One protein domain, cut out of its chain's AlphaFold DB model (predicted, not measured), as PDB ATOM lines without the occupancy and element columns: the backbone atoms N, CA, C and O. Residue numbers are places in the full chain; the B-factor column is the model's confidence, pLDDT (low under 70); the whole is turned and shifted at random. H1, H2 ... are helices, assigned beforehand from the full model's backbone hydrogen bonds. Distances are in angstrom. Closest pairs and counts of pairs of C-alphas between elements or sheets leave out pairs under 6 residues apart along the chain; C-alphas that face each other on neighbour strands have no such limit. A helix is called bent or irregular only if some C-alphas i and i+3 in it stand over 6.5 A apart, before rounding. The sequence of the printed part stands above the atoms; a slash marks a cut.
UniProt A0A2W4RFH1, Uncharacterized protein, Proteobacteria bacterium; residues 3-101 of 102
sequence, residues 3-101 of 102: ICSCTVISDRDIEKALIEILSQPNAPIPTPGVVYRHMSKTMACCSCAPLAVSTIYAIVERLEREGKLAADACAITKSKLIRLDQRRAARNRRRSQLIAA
ATOM      1  N   ILE A   3     343.232 492.948 397.738       98.31
ATOM      2  CA  ILE A   3     343.615 494.356 397.578       98.31
ATOM      3  C   ILE A   3     342.872 495.245 398.577       98.31
ATOM      4  O   ILE A   3     343.482 496.129 399.174       98.31
ATOM      5  N   CYS A   4     341.573 495.010 398.790       98.19
ATOM      6  CA  CYS A   4     340.778 495.726 399.788       98.19
ATOM      7  C   CYS A   4     340.154 494.760 400.786       98.19
ATOM      8  O   CYS A   4     339.300 493.954 400.415       98.19
ATOM      9  N   SER A   5     340.514 494.898 402.060       97.62
ATOM     10  CA  SER A   5     339.925 494.095 403.133       97.62
ATOM     11  C   SER A   5     338.502 494.536 403.488       97.62
ATOM     12  O   SER A   5     337.665 493.691 403.770       97.62
ATOM     13  N   CYS A   6     338.196 495.840 403.440       98.00
ATOM     14  CA  CYS A   6     336.883 496.356 403.855       98.00
ATOM     15  C   CYS A   6     335.732 495.876 402.967       98.00
ATOM     16  O   CYS A   6     334.633 495.653 403.459       98.00
ATOM     17  N   THR A   7     335.973 495.746 401.663       97.12
ATOM     18  CA  THR A   7     334.957 495.327 400.685       97.12
ATOM     19  C   THR A   7     335.244 493.973 400.048       97.12
ATOM     20  O   THR A   7     334.478 493.548 399.181       97.12
ATOM     21  N   VAL A   8     336.307 493.300 400.508       97.25
ATOM     22  CA  VAL A   8     336.762 491.977 400.058       97.25
ATOM     23  C   VAL A   8     336.955 491.945 398.539       97.25
ATOM     24  O   VAL A   8     336.294 491.206 397.820       97.25
ATOM     25  N   ILE A   9     337.851 492.804 398.046       98.38
ATOM     26  CA  ILE A   9     338.195 492.903 396.620       98.38
ATOM     27  C   ILE A   9     339.576 492.296 396.402       98.38
ATOM     28  O   ILE A   9     340.543 492.709 397.051       98.38
ATOM     29  N   SER A  10     339.679 491.358 395.465       98.62
ATOM     30  CA  SER A  10     340.935 490.765 395.009       98.62
ATOM     31  C   SER A  10     341.467 491.404 393.722       98.62
ATOM     32  O   SER A  10     340.774 492.137 393.019       98.62
ATOM     33  N   ASP A  11     342.718 491.102 393.392       98.31
ATOM     34  CA  ASP A  11     343.332 491.395 392.096       98.31
ATOM     35  C   ASP A  11     342.538 490.814 390.917       98.31
ATOM     36  O   ASP A  11     342.376 491.490 389.906       98.31
ATOM     37  N   ARG A  12     341.997 489.597 391.055       98.31
ATOM     38  CA  ARG A  12     341.156 488.960 390.030       98.31
ATOM     39  C   ARG A  12     339.847 489.712 389.806       98.31
ATOM     40  O   ARG A  12     339.384 489.787 388.672       98.31
ATOM     41  N   ASP A  13     339.257 490.266 390.863       98.44
ATOM     42  CA  ASP A  13     338.039 491.078 390.743       98.44
ATOM     43  C   ASP A  13     338.336 492.384 390.000       98.44
ATOM     44  O   ASP A  13     337.601 492.770 389.093       98.44
ATOM     45  N   ILE A  14     339.470 493.017 390.325       98.38
ATOM     46  CA  ILE A  14     339.960 494.199 389.610       98.38
ATOM     47  C   ILE A  14     340.215 493.875 388.134       98.38
ATOM     48  O   ILE A  14     339.798 494.645 387.278       98.38
ATOM     49  N   GLU A  15     340.861 492.752 387.813       97.75
ATOM     50  CA  GLU A  15     341.126 492.352 386.423       97.75
ATOM     51  C   GLU A  15     339.844 492.201 385.602       97.75
ATOM     52  O   GLU A  15     339.759 492.752 384.506       97.75
ATOM     53  N   LYS A  16     338.830 491.519 386.145       98.06
ATOM     54  CA  LYS A  16     337.530 491.371 385.474       98.06
ATOM     55  C   LYS A  16     336.874 492.726 385.218       98.06
ATOM     56  O   LYS A  16     336.496 493.017 384.086       98.06
ATOM     57  N   ALA A  17     336.821 493.580 386.241       97.62
ATOM     58  CA  ALA A  17     336.261 494.919 386.108       97.62
ATOM     59  C   ALA A  17     337.019 495.752 385.060       97.62
ATOM     60  O   ALA A  17     336.400 496.472 384.286       97.62
ATOM     61  N   LEU A  18     338.349 495.643 384.993       95.94
ATOM     62  CA  LEU A  18     339.151 496.361 384.002       95.94
ATOM     63  C   LEU A  18     338.837 495.931 382.573       95.94
ATOM     64  O   LEU A  18     338.704 496.801 381.720       95.94
ATOM     65  N   ILE A  19     338.686 494.631 382.309       94.56
ATOM     66  CA  ILE A  19     338.314 494.135 380.976       94.56
ATOM     67  C   ILE A  19     336.970 494.734 380.556       94.56
ATOM     68  O   ILE A  19     336.847 495.259 379.454       94.56
ATOM     69  N   GLU A  20     335.979 494.718 381.445       94.69
ATOM     70  CA  GLU A  20     334.637 495.242 381.171       94.69
ATOM     71  C   GLU A  20     334.612 496.767 380.989       94.69
ATOM     72  O   GLU A  20     333.946 497.272 380.087       94.69
ATOM     73  N   ILE A  21     335.347 497.510 381.823       93.81
ATOM     74  CA  ILE A  21     335.439 498.975 381.745       93.81
ATOM     75  C   ILE A  21     336.162 499.396 380.464       93.81
ATOM     76  O   ILE A  21     335.700 500.295 379.764       93.81
ATOM     77  N   LEU A  22     337.297 498.762 380.159       91.06
ATOM     78  CA  LEU A  22     338.194 499.177 379.078       91.06
ATOM     79  C   LEU A  22     337.790 498.641 377.701       91.06
ATOM     80  O   LEU A  22     338.299 499.124 376.698       91.06
ATOM     81  N   SER A  23     336.850 497.698 377.643       88.56
ATOM     82  CA  SER A  23     336.233 497.244 376.388       88.56
ATOM     83  C   SER A  23     335.159 498.212 375.866       88.56
ATOM     84  O   SER A  23     334.632 498.018 374.773       88.56
ATOM     85  N   GLN A  24     334.803 499.250 376.630       86.19
ATOM     86  CA  GLN A  24     333.818 500.249 376.217       86.19
ATOM     87  C   GLN A  24     334.444 501.288 375.271       86.19
ATOM     88  O   GLN A  24     335.559 501.745 375.521       86.19
ATOM     89  N   PRO A  25     333.716 501.754 374.238       76.56
ATOM     90  CA  PRO A  25     334.244 502.686 373.233       76.56
ATOM     91  C   PRO A  25     334.689 504.044 373.802       76.56
ATOM     92  O   PRO A  25     335.497 504.726 373.189       76.56
ATOM     93  N   ASN A  26     334.192 504.429 374.982       80.62
ATOM     94  CA  ASN A  26     334.586 505.642 375.705       80.62
ATOM     95  C   ASN A  26     335.007 505.304 377.139       80.62
ATOM     96  O   ASN A  26     334.514 505.898 378.103       80.62
ATOM     97  N   ALA A  27     335.869 504.296 377.281       84.88
ATOM     98  CA  ALA A  27     336.300 503.811 378.580       84.88
ATOM     99  C   ALA A  27     336.881 504.945 379.453       84.88
ATOM    100  O   ALA A  27     337.781 505.677 379.025       84.88
ATOM    101  N   PRO A  28     336.393 505.118 380.695       87.75
ATOM    102  CA  PRO A  28     336.945 506.102 381.613       87.75
ATOM    103  C   PRO A  28     338.337 505.682 382.099       87.75
ATOM    104  O   PRO A  28     338.710 504.511 382.069       87.75
ATOM    105  N   ILE A  29     339.082 506.636 382.667       88.94
ATOM    106  CA  ILE A  29     340.313 506.319 383.402       88.94
ATOM    107  C   ILE A  29     339.950 505.370 384.562       88.94
ATOM    108  O   ILE A  29     339.148 505.764 385.422       88.94
ATOM    109  N   PRO A  30     340.548 504.165 384.647       92.31
ATOM    110  CA  PRO A  30     340.208 503.160 385.649       92.31
ATOM    111  C   PRO A  30     340.810 503.520 387.015       92.31
ATOM    112  O   PRO A  30     341.744 502.906 387.513       92.31
ATOM    113  N   THR A  31     340.299 504.574 387.642       94.19
ATOM    114  CA  THR A  31     340.666 504.921 389.020       94.19
ATOM    115  C   THR A  31     340.042 503.919 390.003       94.19
ATOM    116  O   THR A  31     339.006 503.335 389.677       94.19
ATOM    117  N   PRO A  32     340.583 503.739 391.229       96.56
ATOM    118  CA  PRO A  32     339.979 502.842 392.218       96.56
ATOM    119  C   PRO A  32     338.488 503.111 392.448       96.56
ATOM    120  O   PRO A  32     337.703 502.175 392.501       96.56
ATOM    121  N   GLY A  33     338.076 504.382 392.492       96.69
ATOM    122  CA  GLY A  33     336.665 504.746 392.633       96.69
ATOM    123  C   GLY A  33     335.795 504.271 391.462       96.69
ATOM    124  O   GLY A  33     334.703 503.760 391.691       96.69
ATOM    125  N   VAL A  34     336.286 504.382 390.222       95.94
ATOM    126  CA  VAL A  34     335.584 503.886 389.023       95.94
ATOM    127  C   VAL A  34     335.479 502.362 389.050       95.94
ATOM    128  O   VAL A  34     334.386 501.826 388.897       95.94
ATOM    129  N   VAL A  35     336.594 501.674 389.311       97.56
ATOM    130  CA  VAL A  35     336.654 500.205 389.360       97.56
ATOM    131  C   VAL A  35     335.745 499.654 390.462       97.56
ATOM    132  O   VAL A  35     334.989 498.715 390.231       97.56
ATOM    133  N   TYR A  36     335.754 500.257 391.653       97.88
ATOM    134  CA  TYR A  36     334.942 499.788 392.779       97.88
ATOM    135  C   TYR A  36     333.455 500.025 392.504       97.88
ATOM    136  O   TYR A  36     332.647 499.125 392.722       97.88
ATOM    137  N   ARG A  37     333.101 501.196 391.952       97.56
ATOM    138  CA  ARG A  37     331.717 501.515 391.579       97.56
ATOM    139  C   ARG A  37     331.180 500.571 390.506       97.56
ATOM    140  O   ARG A  37     330.017 500.194 390.588       97.56
ATOM    141  N   HIS A  38     332.011 500.170 389.542       97.62
ATOM    142  CA  HIS A  38     331.644 499.186 388.517       97.62
ATOM    143  C   HIS A  38     331.211 497.849 389.136       97.62
ATOM    144  O   HIS A  38     330.213 497.269 388.731       97.62
ATOM    145  N   MET A  39     331.882 497.421 390.208       97.44
ATOM    146  CA  MET A  39     331.520 496.224 390.983       97.44
ATOM    147  C   MET A  39     330.397 496.461 392.014       97.44
ATOM    148  O   MET A  39     330.170 495.617 392.881       97.44
ATOM    149  N   SER A  40     329.718 497.615 391.981       97.56
ATOM    150  CA  SER A  40     328.736 498.038 392.995       97.56
ATOM    151  C   SER A  40     329.292 498.046 394.431       97.56
ATOM    152  O   SER A  40     328.591 497.735 395.395       97.56
ATOM    153  N   LYS A  41     330.573 498.401 394.591       96.94
ATOM    154  CA  LYS A  41     331.252 498.532 395.888       96.94
ATOM    155  C   LYS A  41     331.588 499.994 396.173       96.94
ATOM    156  O   LYS A  41     332.000 500.742 395.288       96.94
ATOM    157  N   THR A  42     331.469 500.396 397.434       95.31
ATOM    158  CA  THR A  42     331.878 501.724 397.906       95.31
ATOM    159  C   THR A  42     333.271 501.675 398.531       95.31
ATOM    160  O   THR A  42     333.696 500.662 399.083       95.31
ATOM    161  N   MET A  43     334.024 502.771 398.447       94.19
ATOM    162  CA  MET A  43     335.292 502.876 399.172       94.19
ATOM    163  C   MET A  43     335.013 503.204 400.643       94.19
ATOM    164  O   MET A  43     334.531 504.291 400.938       94.19
ATOM    165  N   ALA A  44     335.318 502.274 401.555       95.44
ATOM    166  CA  ALA A  44     334.997 502.426 402.978       95.44
ATOM    167  C   ALA A  44     336.045 503.234 403.773       95.44
ATOM    168  O   ALA A  44     335.705 504.223 404.408       95.44
ATOM    169  N   CYS A  45     337.322 502.827 403.741       96.62
ATOM    170  CA  CYS A  45     338.403 503.476 404.510       96.62
ATOM    171  C   CYS A  45     339.529 504.061 403.641       96.62
ATOM    172  O   CYS A  45     340.419 504.738 404.147       96.62
ATOM    173  N   CYS A  46     339.526 503.757 402.339       96.56
ATOM    174  CA  CYS A  46     340.494 504.230 401.341       96.56
ATOM    175  C   CYS A  46     341.979 503.869 401.582       96.56
ATOM    176  O   CYS A  46     342.820 504.249 400.768       96.56
ATOM    177  N   SER A  47     342.330 503.094 402.616       96.88
ATOM    178  CA  SER A  47     343.728 502.737 402.926       96.88
ATOM    179  C   SER A  47     344.399 501.886 401.841       96.88
ATOM    180  O   SER A  47     345.594 502.016 401.589       96.88
ATOM    181  N   CYS A  48     343.619 501.063 401.141       96.69
ATOM    182  CA  CYS A  48     344.071 500.248 400.014       96.69
ATOM    183  C   CYS A  48     344.333 501.045 398.726       96.69
ATOM    184  O   CYS A  48     344.877 500.481 397.781       96.69
ATOM    185  N   ALA A  49     343.966 502.331 398.647       95.94
ATOM    186  CA  ALA A  49     343.994 503.080 397.391       95.94
ATOM    187  C   ALA A  49     345.373 503.094 396.692       95.94
ATOM    188  O   ALA A  49     345.401 502.874 395.482       95.94
ATOM    189  N   PRO A  50     346.519 503.285 397.383       94.75
ATOM    190  CA  PRO A  50     347.828 503.237 396.728       94.75
ATOM    191  C   PRO A  50     348.134 501.873 396.097       94.75
ATOM    192  O   PRO A  50     348.658 501.832 394.984       94.75
ATOM    193  N   LEU A  51     347.770 500.783 396.784       95.56
ATOM    194  CA  LEU A  51     347.932 499.415 396.291       95.56
ATOM    195  C   LEU A  51     346.969 499.129 395.134       95.56
ATOM    196  O   LEU A  51     347.380 498.610 394.107       95.56
ATOM    197  N   ALA A  52     345.702 499.524 395.262       97.06
ATOM    198  CA  ALA A  52     344.718 499.373 394.196       97.06
ATOM    199  C   ALA A  52     345.170 500.084 392.916       97.06
ATOM    200  O   ALA A  52     345.072 499.510 391.838       97.06
ATOM    201  N   VAL A  53     345.726 501.296 393.032       95.19
ATOM    202  CA  VAL A  53     346.302 502.022 391.893       95.19
ATOM    203  C   VAL A  53     347.423 501.212 391.241       95.19
ATOM    204  O   VAL A  53     347.347 500.960 390.043       95.19
ATOM    205  N   SER A  54     348.447 500.783 391.989       94.06
ATOM    206  CA  SER A  54     349.567 500.036 391.392       94.06
ATOM    207  C   SER A  54     349.121 498.707 390.776       94.06
ATOM    208  O   SER A  54     349.566 498.369 389.680       94.06
ATOM    209  N   THR A  55     348.199 497.990 391.423       96.88
ATOM    210  CA  THR A  55     347.607 496.754 390.898       96.88
ATOM    211  C   THR A  55     346.839 496.992 389.601       96.88
ATOM    212  O   THR A  55     347.036 496.245 388.647       96.88
ATOM    213  N   ILE A  56     346.014 498.044 389.527       95.69
ATOM    214  CA  ILE A  56     345.283 498.399 388.304       95.69
ATOM    215  C   ILE A  56     346.258 498.611 387.143       95.69
ATOM    216  O   ILE A  56     346.087 498.009 386.088       95.69
ATOM    217  N   TYR A  57     347.305 499.411 387.343       91.62
ATOM    218  CA  TYR A  57     348.281 499.686 386.288       91.62
ATOM    219  C   TYR A  57     349.039 498.437 385.833       91.62
ATOM    220  O   TYR A  57     349.176 498.221 384.631       91.62
ATOM    221  N   ALA A  58     349.476 497.595 386.773       93.56
ATOM    222  CA  ALA A  58     350.164 496.349 386.450       93.56
ATOM    223  C   ALA A  58     349.276 495.391 385.638       93.56
ATOM    224  O   ALA A  58     349.750 494.734 384.710       93.56
ATOM    225  N   ILE A  59     347.980 495.320 385.964       95.44
ATOM    226  CA  ILE A  59     347.023 494.497 385.222       95.44
ATOM    227  C   ILE A  59     346.771 495.081 383.832       95.44
ATOM    228  O   ILE A  59     346.835 494.328 382.867       95.44
ATOM    229  N   VAL A  60     346.538 496.391 383.703       92.06
ATOM    230  CA  VAL A  60     346.336 497.033 382.391       92.06
ATOM    231  C   VAL A  60     347.532 496.784 381.479       92.06
ATOM    232  O   VAL A  60     347.345 496.320 380.362       92.06
ATOM    233  N   GLU A  61     348.757 496.996 381.961       89.56
ATOM    234  CA  GLU A  61     349.964 496.757 381.163       89.56
ATOM    235  C   GLU A  61     350.097 495.285 380.741       89.56
ATOM    236  O   GLU A  61     350.483 494.982 379.610       89.56
ATOM    237  N   ARG A  62     349.758 494.350 381.636       93.00
ATOM    238  CA  ARG A  62     349.739 492.924 381.306       93.00
ATOM    239  C   ARG A  62     348.682 492.604 380.246       93.00
ATOM    240  O   ARG A  62     349.003 491.909 379.291       93.00
ATOM    241  N   LEU A  63     347.460 493.113 380.390       91.62
ATOM    242  CA  LEU A  63     346.372 492.883 379.438       91.62
ATOM    243  C   LEU A  63     346.660 493.518 378.065       91.62
ATOM    244  O   LEU A  63     346.359 492.898 377.048       91.62
ATOM    245  N   GLU A  64     347.284 494.701 378.029       87.25
ATOM    246  CA  GLU A  64     347.808 495.327 376.804       87.25
ATOM    247  C   GLU A  64     348.828 494.400 376.121       87.25
ATOM    248  O   GLU A  64     348.713 494.114 374.931       87.25
ATOM    249  N   ARG A  65     349.801 493.874 376.879       88.25
ATOM    250  CA  ARG A  65     350.839 492.964 376.362       88.25
ATOM    251  C   ARG A  65     350.265 491.643 375.841       88.25
ATOM    252  O   ARG A  65     350.799 491.078 374.894       88.25
ATOM    253  N   GLU A  66     349.195 491.156 376.461       91.56
ATOM    254  CA  GLU A  66     348.464 489.952 376.050       91.56
ATOM    255  C   GLU A  66     347.506 490.199 374.866       91.56
ATOM    256  O   GLU A  66     346.871 489.256 374.401       91.56
ATOM    257  N   GLY A  67     347.369 491.442 374.383       87.44
ATOM    258  CA  GLY A  67     346.451 491.794 373.293       87.44
ATOM    259  C   GLY A  67     344.967 491.736 373.677       87.44
ATOM    260  O   GLY A  67     344.104 491.697 372.804       87.44
ATOM    261  N   LYS A  68     344.654 491.717 374.978       86.81
ATOM    262  CA  LYS A  68     343.278 491.665 375.506       86.81
ATOM    263  C   LYS A  68     342.621 493.040 375.624       86.81
ATOM    264  O   LYS A  68     341.435 493.122 375.924       86.81
ATOM    265  N   LEU A  69     343.390 494.105 375.421       83.06
ATOM    266  CA  LEU A  69     342.930 495.489 375.384       83.06
ATOM    267  C   LEU A  69     343.430 496.147 374.099       83.06
ATOM    268  O   LEU A  69     344.492 495.786 373.589       83.06
ATOM    269  N   ALA A  70     342.685 497.133 373.597       73.69
ATOM    270  CA  ALA A  70     343.164 497.967 372.502       73.69
ATOM    271  C   ALA A  70     344.444 498.708 372.925       73.69
ATOM    272  O   ALA A  70     344.568 499.142 374.073       73.69
ATOM    273  N   ALA A  71     345.394 498.854 371.997       65.50
ATOM    274  CA  ALA A  71     346.723 499.414 372.269       65.50
ATOM    275  C   ALA A  71     346.691 500.854 372.827       65.50
ATOM    276  O   ALA A  71     347.663 501.317 373.423       65.50
ATOM    277  N   ASP A  72     345.578 501.561 372.645       64.88
ATOM    278  CA  ASP A  72     345.340 502.938 373.064       64.88
ATOM    279  C   ASP A  72     344.323 503.082 374.209       64.88
ATOM    280  O   ASP A  72     344.162 504.194 374.723       64.88
ATOM    281  N   ALA A  73     343.717 501.983 374.683       62.75
ATOM    282  CA  ALA A  73     342.650 501.979 375.693       62.75
ATOM    283  C   ALA A  73     343.018 502.731 376.991       62.75
ATOM    284  O   ALA A  73     342.146 503.156 377.750       62.75
ATOM    285  N   CYS A  74     344.314 502.932 377.260       62.19
ATOM    286  CA  CYS A  74     344.797 503.717 378.393       62.19
ATOM    287  C   CYS A  74     345.971 504.665 378.087       62.19
ATOM    288  O   CYS A  74     346.687 505.065 379.011       62.19
ATOM    289  N   ALA A  75     346.162 505.113 376.839       65.69
ATOM    290  CA  ALA A  75     347.292 505.982 376.471       65.69
ATOM    291  C   ALA A  75     347.387 507.267 377.334       65.69
ATOM    292  O   ALA A  75     348.464 507.667 377.800       65.69
ATOM    293  N   ILE A  76     346.240 507.882 377.643       66.56
ATOM    294  CA  ILE A  76     346.146 509.063 378.521       66.56
ATOM    295  C   ILE A  76     346.476 508.701 379.981       66.56
ATOM    296  O   ILE A  76     347.195 509.433 380.671       66.56
ATOM    297  N   THR A  77     345.973 507.563 380.457       66.25
ATOM    298  CA  THR A  77     346.169 507.055 381.824       66.25
ATOM    299  C   THR A  77     347.640 506.743 382.103       66.25
ATOM    300  O   THR A  77     348.158 507.116 383.161       66.25
ATOM    301  N   LYS A  78     348.334 506.139 381.132       68.31
ATOM    302  CA  LYS A  78     349.766 505.808 381.185       68.31
ATOM    303  C   LYS A  78     350.627 507.068 381.269       68.31
ATOM    304  O   LYS A  78     351.468 507.198 382.158       68.31
ATOM    305  N   SER A  79     350.324 508.060 380.433       74.81
ATOM    306  CA  SER A  79     351.007 509.360 380.431       74.81
ATOM    307  C   SER A  79     350.892 510.093 381.775       74.81
ATOM    308  O   SER A  79     351.865 510.671 382.267       74.81
ATOM    309  N   LYS A  80     349.711 510.062 382.409       71.75
ATOM    310  CA  LYS A  80     349.505 510.659 383.740       71.75
ATOM    311  C   LYS A  80     350.251 509.902 384.842       71.75
ATOM    312  O   LYS A  80     350.792 510.557 385.732       71.75
ATOM    313  N   LEU A  81     350.314 508.569 384.779       73.56
ATOM    314  CA  LEU A  81     351.041 507.766 385.767       73.56
ATOM    315  C   LEU A  81     352.528 508.098 385.785       73.56
ATOM    316  O   LEU A  81     353.067 508.395 386.847       73.56
ATOM    317  N   ILE A  82     353.156 508.140 384.607       80.44
ATOM    318  CA  ILE A  82     354.579 508.475 384.461       80.44
ATOM    319  C   ILE A  82     354.884 509.800 385.171       80.44
ATOM    320  O   ILE A  82     355.830 509.897 385.953       80.44
ATOM    321  N   ARG A  83     354.029 510.814 384.982       79.50
ATOM    322  CA  ARG A  83     354.172 512.112 385.662       79.50
ATOM    323  C   ARG A  83     354.021 512.006 387.184       79.50
ATOM    324  O   ARG A  83     354.709 512.720 387.915       79.50
ATOM    325  N   LEU A  84     353.114 511.168 387.688       75.44
ATOM    326  CA  LEU A  84     352.910 510.976 389.128       75.44
ATOM    327  C   LEU A  84     354.088 510.253 389.784       75.44
ATOM    328  O   LEU A  84     354.520 510.670 390.861       75.44
ATOM    329  N   ASP A  85     354.642 509.232 389.138       81.62
ATOM    330  CA  ASP A  85     355.796 508.501 389.659       81.62
ATOM    331  C   ASP A  85     357.059 509.360 389.650       81.62
ATOM    332  O   ASP A  85     357.774 509.405 390.653       81.62
ATOM    333  N   GLN A  86     357.271 510.164 388.604       85.94
ATOM    334  CA  GLN A  86     358.324 511.185 388.592       85.94
ATOM    335  C   GLN A  86     358.199 512.144 389.787       85.94
ATOM    336  O   GLN A  86     359.186 512.432 390.473       85.94
ATOM    337  N   ARG A  87     356.975 512.598 390.096       86.19
ATOM    338  CA  ARG A  87     356.701 513.457 391.261       86.19
ATOM    339  C   ARG A  87     356.938 512.737 392.591       86.19
ATOM    340  O   ARG A  87     357.464 513.353 393.517       86.19
ATOM    341  N   ARG A  88     356.557 511.460 392.716       85.88
ATOM    342  CA  ARG A  88     356.816 510.641 393.917       85.88
ATOM    343  C   ARG A  88     358.311 510.448 394.139       85.88
ATOM    344  O   ARG A  88     358.788 510.722 395.235       85.88
ATOM    345  N   ALA A  89     359.053 510.075 393.100       88.50
ATOM    346  CA  ALA A  89     360.501 509.914 393.160       88.50
ATOM    347  C   ALA A  89     361.203 511.222 393.561       88.50
ATOM    348  O   ALA A  89     362.093 511.218 394.409       88.50
ATOM    349  N   ALA A  90     360.780 512.363 393.005       89.69
ATOM    350  CA  ALA A  90     361.292 513.674 393.406       89.69
ATOM    351  C   ALA A  90     361.008 513.989 394.886       89.69
ATOM    352  O   ALA A  90     361.894 514.461 395.597       89.69
ATOM    353  N   ARG A  91     359.796 513.694 395.369       88.62
ATOM    354  CA  ARG A  91     359.410 513.913 396.771       88.62
ATOM    355  C   ARG A  91     360.200 513.025 397.732       88.62
ATOM    356  O   ARG A  91     360.679 513.524 398.743       88.62
ATOM    357  N   ASN A  92     360.372 511.747 397.397       89.81
ATOM    358  CA  ASN A  92     361.155 510.809 398.201       89.81
ATOM    359  C   ASN A  92     362.619 511.244 398.279       89.81
ATOM    360  O   ASN A  92     363.163 511.282 399.374       89.81
ATOM    361  N   ARG A  93     363.218 511.673 397.157       88.75
ATOM    362  CA  ARG A  93     364.579 512.234 397.142       88.75
ATOM    363  C   ARG A  93     364.724 513.428 398.084       88.75
ATOM    364  O   ARG A  93     365.631 513.429 398.906       88.75
ATOM    365  N   ARG A  94     363.802 514.398 398.019       87.56
ATOM    366  CA  ARG A  94     363.794 515.552 398.940       87.56
ATOM    367  C   ARG A  94     363.675 515.120 400.401       87.56
ATOM    368  O   ARG A  94     364.385 515.642 401.248       87.56
ATOM    369  N   ARG A  95     362.800 514.153 400.699       88.94
ATOM    370  CA  ARG A  95     362.623 513.634 402.063       88.94
ATOM    371  C   ARG A  95     363.886 512.948 402.584       88.94
ATOM    372  O   ARG A  95     364.271 513.191 403.716       88.94
ATOM    373  N   SER A  96     364.533 512.122 401.765       87.06
ATOM    374  CA  SER A  96     365.793 511.461 402.119       87.06
ATOM    375  C   SER A  96     366.923 512.461 402.367       87.06
ATOM    376  O   SER A  96     367.700 512.260 403.288       87.06
ATOM    377  N   GLN A  97     366.991 513.544 401.586       89.12
ATOM    378  CA  GLN A  97     367.968 514.621 401.791       89.12
ATOM    379  C   GLN A  97     367.756 515.362 403.115       89.12
ATOM    380  O   GLN A  97     368.734 515.681 403.774       89.12
ATOM    381  N   LEU A  98     366.502 515.613 403.503       87.19
ATOM    382  CA  LEU A  98     366.179 516.242 404.789       87.19
ATOM    383  C   LEU A  98     366.565 515.345 405.972       87.19
ATOM    384  O   LEU A  98     367.233 515.815 406.878       87.19
ATOM    385  N   ILE A  99     366.216 514.055 405.920       84.50
ATOM    386  CA  ILE A  99     366.555 513.090 406.983       84.50
ATOM    387  C   ILE A  99     368.073 512.931 407.139       84.50
ATOM    388  O   ILE A  99     368.550 512.737 408.243       84.50
ATOM    389  N   ALA A 100     368.834 512.986 406.045       79.31
ATOM    390  CA  ALA A 100     370.292 512.873 406.094       79.31
ATOM    391  C   ALA A 100     371.001 514.150 406.591       79.31
ATOM    392  O   ALA A 100     372.222 514.136 406.735       79.31
ATOM    393  N   ALA A 101     370.267 515.252 406.763       76.12
ATOM    394  CA  ALA A 101     370.788 516.532 407.236       76.12
ATOM    395  C   ALA A 101     370.514 516.787 408.734       76.12
ATOM    396  O   ALA A 101     371.009 517.785 409.259       76.12
TER     397      ALA A 101
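What this domain is: This is residues 3 to 101 of the 102 residues of an uncharacterized protein of Proteobacteria bacterium (UniProt A0A2W4RFH1). A small, compact head of three crossed helices, H1, H2 and H3, bears one long helix, H4, as an arm whose residues 82 to 99 stick out from the head together with the last two printed residues. In the head each of the three helices touches the other two, at steep or nearly right angles, and their centres make a triangle. The printed part has 99 residues with four named helices, in the order H1, H2, H3, H4, and no named strand; the class is all helix. The whole is only just loose, close to compact, with a radius of gyration of the C-alphas of 15.4 A. The arm makes much of the length of an elongated outline that spans 50 by 32 by 21 A.

How they stand to each other: From Ile 3 the printed part runs to H1, residues 11 to 22, and then over a short link of 9 residues to H2, residues 32 to 38. H1 and H2 touch, with 6 pairs of C-alphas within 8 A; the closest C-alphas are those of Ala 17 and Val 35, 6.2 A apart. Their lines stand about perpendicular, at 74 degrees. A short link of 10 residues follows, and then H3, residues 49 to 65. H3 touches H1 with residues 55 to 60 alone, and the closest C-alphas are those of Glu 15 and Ile 59, 6.4 A apart. H1 and H3 run the same way at a steep tilt of 63 degrees, with their centres 9.9 A apart. H3 touches H2 with residues 49 to 56 alone, where the closest C-alphas are those of Pro 32 and Ala 52, 6.2 A apart. H2 and H3 stand about perpendicular, but only just, at 71 degrees. The helix packing is mostly crossed: of the three touching pairs, 0 are at a shallow tilt. After a short link of 9 residues comes H4, residues 75 to 99, which touches no helix. H3 and H4 are near each other, with 7 pairs of C-alphas within 10 A and the closest C-alphas 8.1 A apart. H4 is apart from H1 and from H2. In H1, H2, H3 and H4 every pair of a backbone O of residue i and N of residue i+4 inside the helix is within hydrogen-bond range.

Where its parts are: H1, Asp 11 to Leu 22, begins at C-alpha 11 at (343.332, 491.395, 392.096) and measures 16.0 A from first to last C-alpha. H2, Pro 32 to His 38, measures 9.8 A. H3, Ala 49 to Arg 65, measures 24.3 A and begins at C-alpha 49 at (343.994, 503.080, 397.391). H4, Ala 75 to Ile 99, is the longest helix, with 25 residues and 36.8 A from first to last C-alpha; it ends at C-alpha 99 at (366.555, 513.090, 406.983). None of the four helices is bent or irregular.

The domain as a whole: The two C-alphas farthest apart are those of Pro 25, in the link from H1 to H2, and Ala 101, at 51.8 A. Residues 82 to 101, of which 82 to 99 belong to H4, stand free. The body without them has 79 residues, spans 33 by 21 by 19 A and has a radius of gyration of 11.9 A. The printed part runs from residue 3 to residue 101 of a chain of 102 residues and has no cut. The three links between helices are short, and no link is long or tight. The mean pLDDT of the printed part is 89.1; the residues under 70 are 71 to 78, of which 75 to 78 belong to H4.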